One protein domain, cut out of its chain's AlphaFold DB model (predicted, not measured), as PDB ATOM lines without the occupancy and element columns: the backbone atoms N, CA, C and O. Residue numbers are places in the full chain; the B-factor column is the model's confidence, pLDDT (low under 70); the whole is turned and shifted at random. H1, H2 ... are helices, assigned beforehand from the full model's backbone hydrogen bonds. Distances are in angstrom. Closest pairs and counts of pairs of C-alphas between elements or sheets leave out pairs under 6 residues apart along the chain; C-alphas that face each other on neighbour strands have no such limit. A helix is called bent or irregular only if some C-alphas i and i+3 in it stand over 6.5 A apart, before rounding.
ATOM      1  N   PRO A 258     -56.163 -21.745 -16.483       69.44
ATOM      2  CA  PRO A 258     -57.162 -21.345 -15.507       69.44
ATOM      3  C   PRO A 258     -57.829 -20.043 -15.968       69.44
ATOM      4  O   PRO A 258     -57.153 -19.179 -16.515       69.44
ATOM      5  N   ALA A 259     -59.119 -19.852 -15.673       73.81
ATOM      6  CA  ALA A 259     -59.882 -18.672 -16.114       73.81
ATOM      7  C   ALA A 259     -59.169 -17.328 -15.838       73.81
ATOM      8  O   ALA A 259     -59.193 -16.427 -16.670       73.81
ATOM      9  N   ARG A 260     -58.431 -17.239 -14.721       71.81
ATOM     10  CA  ARG A 260     -57.605 -16.074 -14.361       71.81
ATOM     11  C   ARG A 260     -56.549 -15.696 -15.412       71.81
ATOM     12  O   ARG A 260     -56.199 -14.531 -15.496       71.81
ATOM     13  N   ALA A 261     -56.005 -16.662 -16.152       66.44
ATOM     14  CA  ALA A 261     -54.990 -16.423 -17.175       66.44
ATOM     15  C   ALA A 261     -55.612 -15.731 -18.391       66.44
ATOM     16  O   ALA A 261     -55.073 -14.741 -18.868       66.44
ATOM     17  N   ILE A 262     -56.795 -16.196 -18.807       67.69
ATOM     18  CA  ILE A 262     -57.581 -15.592 -19.890       67.69
ATOM     19  C   ILE A 262     -58.014 -14.170 -19.499       67.69
ATOM     20  O   ILE A 262     -57.896 -13.242 -20.290       67.69
ATOM     21  N   GLU A 263     -58.476 -13.980 -18.259       67.94
ATOM     22  CA  GLU A 263     -58.857 -12.658 -17.745       67.94
ATOM     23  C   GLU A 263     -57.665 -11.689 -17.683       67.94
ATOM     24  O   GLU A 263     -57.803 -10.516 -18.023       67.94
ATOM     25  N   GLN A 264     -56.488 -12.155 -17.256       71.62
ATOM     26  CA  GLN A 264     -55.287 -11.319 -17.165       71.62
ATOM     27  C   GLN A 264     -54.738 -10.918 -18.536       71.62
ATOM     28  O   GLN A 264     -54.299  -9.775 -18.681       71.62
ATOM     29  N   ASP A 265     -54.816 -11.806 -19.525       71.38
ATOM     30  CA  ASP A 265     -54.442 -11.521 -20.912       71.38
ATOM     31  C   ASP A 265     -55.372 -10.480 -21.545       71.38
ATOM     32  O   ASP A 265     -54.921  -9.441 -22.024       71.38
ATOM     33  N   GLN A 266     -56.690 -10.659 -21.405       72.44
ATOM     34  CA  GLN A 266     -57.686  -9.696 -21.894       72.44
ATOM     35  C   GLN A 266     -57.544  -8.304 -21.267       72.44
ATOM     36  O   GLN A 266     -57.865  -7.294 -21.896       72.44
ATOM     37  N   LEU A 267     -57.078  -8.239 -20.018       77.56
ATOM     38  CA  LEU A 267     -56.821  -6.988 -19.306       77.56
ATOM     39  C   LEU A 267     -55.436  -6.392 -19.613       77.56
ATOM     40  O   LEU A 267     -55.118  -5.325 -19.082       77.56
ATOM     41  N   GLY A 268     -54.610  -7.056 -20.431       72.31
ATOM     42  CA  GLY A 268     -53.230  -6.654 -20.721       72.31
ATOM     43  C   GLY A 268     -52.321  -6.673 -19.488       72.31
ATOM     44  O   GLY A 268     -51.328  -5.950 -19.436       72.31
ATOM     45  N   VAL A 269     -52.695  -7.439 -18.459       72.38
ATOM     46  CA  VAL A 269     -51.967  -7.553 -17.186       72.38
ATOM     47  C   VAL A 269     -50.828  -8.559 -17.305       72.38
ATOM     48  O   VAL A 269     -49.789  -8.376 -16.671       72.38
ATOM     49  N   ARG A 270     -51.037  -9.625 -18.079       67.62
ATOM     50  CA  ARG A 270     -50.060 -10.684 -18.321       67.62
ATOM     51  C   ARG A 270     -50.426 -11.430 -19.598       67.62
ATOM     52  O   ARG A 270     -51.569 -11.862 -19.703       67.62
ATOM     53  N   ASP A 271     -49.471 -11.603 -20.499       69.94
ATOM     54  CA  ASP A 271     -49.690 -12.249 -21.795       69.94
ATOM     55  C   ASP A 271     -49.776 -13.781 -21.627       69.94
ATOM     56  O   ASP A 271     -49.164 -14.366 -20.724       69.94
ATOM     57  N   LEU A 272     -50.538 -14.466 -22.479       66.25
ATOM     58  CA  LEU A 272     -50.578 -15.936 -22.526       66.25
ATOM     59  C   LEU A 272     -49.196 -16.547 -22.811       66.25
ATOM     60  O   LEU A 272     -48.882 -17.626 -22.303       66.25
ATOM     61  N   THR A 273     -48.341 -15.839 -23.546       66.38
ATOM     62  CA  THR A 273     -46.937 -16.214 -23.774       66.38
ATOM     63  C   THR A 273     -46.134 -16.296 -22.470       66.38
ATOM     64  O   THR A 273     -45.354 -17.236 -22.291       66.38
ATOM     65  N   ASP A 274     -46.414 -15.435 -21.484       70.88
ATOM     66  CA  ASP A 274     -45.776 -15.487 -20.161       70.88
ATOM     67  C   ASP A 274     -46.132 -16.773 -19.395       70.88
ATOM     68  O   ASP A 274     -45.387 -17.220 -18.521       70.88
ATOM     69  N   TRP A 275     -47.301 -17.369 -19.651       69.12
ATOM     70  CA  TRP A 275     -47.714 -18.631 -19.020       69.12
ATOM     71  C   TRP A 275     -46.949 -19.827 -19.573       69.12
ATOM     72  O   TRP A 275     -46.543 -20.703 -18.806       69.12
ATOM     73  N   ILE A 276     -46.692 -19.831 -20.880       74.50
ATOM     74  CA  ILE A 276     -45.843 -20.832 -21.530       74.50
ATOM     75  C   ILE A 276     -44.418 -20.700 -21.018       74.50
ATOM     76  O   ILE A 276     -43.816 -21.704 -20.652       74.50
ATOM     77  N   ALA A 277     -43.895 -19.472 -20.948       77.12
ATOM     78  CA  ALA A 277     -42.557 -19.213 -20.440       77.12
ATOM     79  C   ALA A 277     -42.402 -19.717 -18.997       77.12
ATOM     80  O   ALA A 277     -41.431 -20.403 -18.692       77.12
ATOM     81  N   GLU A 278     -43.372 -19.456 -18.115       79.94
ATOM     82  CA  GLU A 278     -43.360 -19.996 -16.750       79.94
ATOM     83  C   GLU A 278     -43.405 -21.527 -16.718       79.94
ATOM     84  O   GLU A 278     -42.639 -22.141 -15.972       79.94
ATOM     85  N   GLN A 279     -44.268 -22.147 -17.529       80.69
ATOM     86  CA  GLN A 279     -44.344 -23.603 -17.629       80.69
ATOM     87  C   GLN A 279     -43.012 -24.178 -18.133       80.69
ATOM     88  O   GLN A 279     -42.481 -25.112 -17.537       80.69
ATOM     89  N   GLU A 280     -42.411 -23.561 -19.154       84.06
ATOM     90  CA  GLU A 280     -41.090 -23.907 -19.679       84.06
ATOM     91  C   GLU A 280     -39.999 -23.797 -18.606       84.06
ATOM     92  O   GLU A 280     -39.058 -24.582 -18.657       84.06
ATOM     93  N   GLN A 281     -40.091 -22.889 -17.627       86.00
ATOM     94  CA  GLN A 281     -39.113 -22.781 -16.531       86.00
ATOM     95  C   GLN A 281     -39.278 -23.855 -15.439       86.00
ATOM     96  O   GLN A 281     -38.408 -23.975 -14.570       86.00
ATOM     97  N   GLY A 282     -40.347 -24.657 -15.470       86.88
ATOM     98  CA  GLY A 282     -40.574 -25.730 -14.500       86.88
ATOM     99  C   GLY A 282     -39.435 -26.763 -14.497       86.88
ATOM    100  O   GLY A 282     -38.914 -27.108 -15.563       86.88
ATOM    101  N   PRO A 283     -38.998 -27.280 -13.333       88.88
ATOM    102  CA  PRO A 283     -37.895 -28.244 -13.262       88.88
ATOM    103  C   PRO A 283     -38.136 -29.503 -14.112       88.88
ATOM    104  O   PRO A 283     -37.184 -30.091 -14.606       88.88
ATOM    105  N   GLU A 284     -39.393 -29.874 -14.339       91.38
ATOM    106  CA  GLU A 284     -39.820 -31.015 -15.144       91.38
ATOM    107  C   GLU A 284     -39.731 -30.813 -16.668       91.38
ATOM    108  O   GLU A 284     -39.995 -31.762 -17.399       91.38
ATOM    109  N   TYR A 285     -39.356 -29.625 -17.156       91.44
ATOM    110  CA  TYR A 285     -39.201 -29.307 -18.589       91.44
ATOM    111  C   TYR A 285     -37.729 -29.149 -19.016       91.44
ATOM    112  O   TYR A 285     -37.418 -28.466 -19.997       91.44
ATOM    113  N   GLU A 286     -36.788 -29.755 -18.283       92.19
ATOM    114  CA  GLU A 286     -35.352 -29.602 -18.543       92.19
ATOM    115  C   GLU A 286     -34.956 -30.081 -19.946       92.19
ATOM    116  O   GLU A 286     -34.205 -29.383 -20.637       92.19
ATOM    117  N   ASN A 287     -35.486 -31.215 -20.424       90.19
ATOM    118  CA  ASN A 287     -35.150 -31.672 -21.771       90.19
ATOM    119  C   ASN A 287     -35.730 -30.757 -22.853       90.19
ATOM    120  O   ASN A 287     -35.062 -30.574 -23.868       90.19
ATOM    121  N   TYR A 288     -36.923 -30.182 -22.662       90.44
ATOM    122  CA  TYR A 288     -37.489 -29.221 -23.617       90.44
ATOM    123  C   TYR A 288     -36.581 -27.994 -23.752       90.44
ATOM    124  O   TYR A 288     -36.152 -27.663 -24.857       90.44
ATOM    125  N   ARG A 289     -36.171 -27.394 -22.623       91.19
ATOM    126  CA  ARG A 289     -35.219 -26.269 -22.618       91.19
ATOM    127  C   ARG A 289     -33.890 -26.634 -23.278       91.19
ATOM    128  O   ARG A 289     -33.338 -25.834 -24.032       91.19
ATOM    129  N   ARG A 290     -33.381 -27.851 -23.044       90.69
ATOM    130  CA  ARG A 290     -32.155 -28.335 -23.700       90.69
ATOM    131  C   ARG A 290     -32.326 -28.433 -25.216       90.69
ATOM    132  O   ARG A 290     -31.470 -27.931 -25.936       90.69
ATOM    133  N   ARG A 291     -33.430 -29.012 -25.706       90.06
ATOM    134  CA  ARG A 291     -33.727 -29.099 -27.150       90.06
ATOM    135  C   ARG A 291     -33.838 -27.716 -27.791       90.06
ATOM    136  O   ARG A 291     -33.235 -27.493 -28.837       90.06
ATOM    137  N   LYS A 292     -34.521 -26.780 -27.124       88.00
ATOM    138  CA  LYS A 292     -34.638 -25.376 -27.547       88.00
ATOM    139  C   LYS A 292     -33.268 -24.711 -27.690       88.00
ATOM    140  O   LYS A 292     -32.951 -24.147 -28.736       88.00
ATOM    141  N   ALA A 293     -32.428 -24.822 -26.660       88.25
ATOM    142  CA  ALA A 293     -31.079 -24.259 -26.660       88.25
ATOM    143  C   ALA A 293     -30.174 -24.906 -27.724       88.25
ATOM    144  O   ALA A 293     -29.414 -24.214 -28.402       88.25
ATOM    145  N   ASP A 294     -30.267 -26.228 -27.898       88.75
ATOM    146  CA  ASP A 294     -29.509 -26.963 -28.908       88.75
ATOM    147  C   ASP A 294     -29.904 -26.534 -30.330       88.75
ATOM    148  O   ASP A 294     -29.021 -26.318 -31.162       88.75
ATOM    149  N   PHE A 295     -31.203 -26.356 -30.593       86.00
ATOM    150  CA  PHE A 295     -31.717 -25.870 -31.872       86.00
ATOM    151  C   PHE A 295     -31.227 -24.449 -32.180       86.00
ATOM    152  O   PHE A 295     -30.665 -24.208 -33.252       86.00
ATOM    153  N   LEU A 296     -31.354 -23.525 -31.221       84.19
ATOM    154  CA  LEU A 296     -30.887 -22.144 -31.378       84.19
ATOM    155  C   LEU A 296     -29.382 -22.066 -31.621       84.19
ATOM    156  O   LEU A 296     -28.934 -21.302 -32.470       84.19
ATOM    157  N   ARG A 297     -28.589 -22.902 -30.943       86.06
ATOM    158  CA  ARG A 297     -27.141 -22.973 -31.171       86.06
ATOM    159  C   ARG A 297     -26.796 -23.403 -32.601       86.06
ATOM    160  O   ARG A 297     -25.771 -22.974 -33.122       86.06
ATOM    161  N   VAL A 298     -27.614 -24.256 -33.223       84.94
ATOM    162  CA  VAL A 298     -27.411 -24.715 -34.609       84.94
ATOM    163  C   VAL A 298     -27.864 -23.665 -35.627       84.94
ATOM    164  O   VAL A 298     -27.161 -23.448 -36.612       84.94
ATOM    165  N   LYS A 299     -29.012 -23.009 -35.410       81.88
ATOM    166  CA  LYS A 299     -29.567 -22.002 -36.337       81.88
ATOM    167  C   LYS A 299     -28.927 -20.614 -36.197       81.88
ATOM    168  O   LYS A 299     -28.853 -19.876 -37.178       81.88
ATOM    169  N   GLY A 300     -28.428 -20.281 -35.009       80.56
ATOM    170  CA  GLY A 300     -27.839 -18.989 -34.664       80.56
ATOM    171  C   GLY A 300     -28.866 -17.936 -34.231       80.56
ATOM    172  O   GLY A 300     -30.045 -17.998 -34.578       80.56
ATOM    173  N   ASP A 301     -28.394 -16.926 -33.498       73.44
ATOM    174  CA  ASP A 301     -29.244 -15.899 -32.876       73.44
ATOM    175  C   ASP A 301     -30.010 -15.037 -33.897       73.44
ATOM    176  O   ASP A 301     -31.110 -14.563 -33.631       73.44
ATOM    177  N   ALA A 302     -29.477 -14.862 -35.109       75.12
ATOM    178  CA  ALA A 302     -30.184 -14.136 -36.164       75.12
ATOM    179  C   ALA A 302     -31.532 -14.795 -36.515       75.12
ATOM    180  O   ALA A 302     -32.531 -14.095 -36.670       75.12
ATOM    181  N   TRP A 303     -31.572 -16.133 -36.559       80.94
ATOM    182  CA  TRP A 303     -32.792 -16.887 -36.847       80.94
ATOM    183  C   TRP A 303     -33.840 -16.677 -35.755       80.94
ATOM    184  O   TRP A 303     -34.999 -16.397 -36.056       80.94
ATOM    185  N   GLY A 304     -33.435 -16.752 -34.482       71.06
ATOM    186  CA  GLY A 304     -34.381 -16.616 -33.378       71.06
ATOM    187  C   GLY A 304     -34.959 -15.203 -33.250       71.06
ATOM    188  O   GLY A 304     -36.104 -15.058 -32.839       71.06
ATOM    189  N   HIS A 305     -34.230 -14.157 -33.649       70.50
ATOM    190  CA  HIS A 305     -34.787 -12.800 -33.694       70.50
ATOM    191  C   HIS A 305     -35.785 -12.612 -34.842       70.50
ATOM    192  O   HIS A 305     -36.824 -11.990 -34.639       70.50
ATOM    193  N   GLU A 306     -35.487 -13.155 -36.023       71.56
ATOM    194  CA  GLU A 306     -36.356 -13.070 -37.206       71.56
ATOM    195  C   GLU A 306     -37.688 -13.812 -37.009       71.56
ATOM    196  O   GLU A 306     -38.722 -13.355 -37.484       71.56
ATOM    197  N   HIS A 307     -37.673 -14.915 -36.255       65.25
ATOM    198  CA  HIS A 307     -38.839 -15.775 -36.030       65.25
ATOM    199  C   HIS A 307     -39.457 -15.583 -34.633       65.25
ATOM    200  O   HIS A 307     -40.169 -16.458 -34.150       65.25
ATOM    201  N   HIS A 308     -39.172 -14.449 -33.976       62.72
ATOM    202  CA  HIS A 308     -39.718 -14.063 -32.664       62.72
ATOM    203  C   HIS A 308     -39.518 -15.091 -31.534       62.72
ATOM    204  O   HIS A 308     -40.276 -15.142 -30.578       62.72
TER     205      HIS A 308
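AT A GLANCE: This is residues 258 to 308 of the 311 residues of an uncharacterized protein of Mesorhizobium sp. L2C054A000 (UniProt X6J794). The longest helix, H3, and H2 make the two legs of an open, flat V, with short H1 and H4 turned at its feet and no packed core. The 51 printed residues hold four named helices, H1 to H4 in order, and no named strand: all helix. The whole is loose, radius of gyration of the C-alphas 14.0 A, spanning 38 by 28 by 10 A.

IN THESE COORDINATES: Find C-alpha 283 at (-37.895, -28.244, -13.262); H3 runs 25.3 A from there to residue 299. It is irregular: C-alphas 284 and 287 are 8.1 A apart. Before it come H1, residues 259 to 266, and H2, residues 272 to 280, 12.7 A long. H4, residues 301 to 306, ends at C-alpha 306, (-36.356, -13.070, -37.206).

HOW THE PARTS SIT: Look at Glu 280 and Arg 289, closest C-alphas at 7.0 A: H2 and H3, through residues 285 to 289 alone, only just touch, with 3 pairs of C-alphas within 8 A, and only at the corner, about perpendicular at 75 degrees. H1 touches H2, closest C-alphas Asp 265 and Leu 272 at 6.1 A. H3 and H4 are close but not clearly touching, closest C-alphas Leu 296 and Gly 304 at 6.8 A. Every O i to N i+4 pair is within hydrogen-bond range in H1, H2 and H4, and 11 of 13 in H3.

THE WHOLE: The farthest C-alphas, Ala 259 and Val 298, are 37.9 A apart. The printed part has no cut, and the three links are tight. Eleven residues have pLDDT under 70, among them 270 to 273.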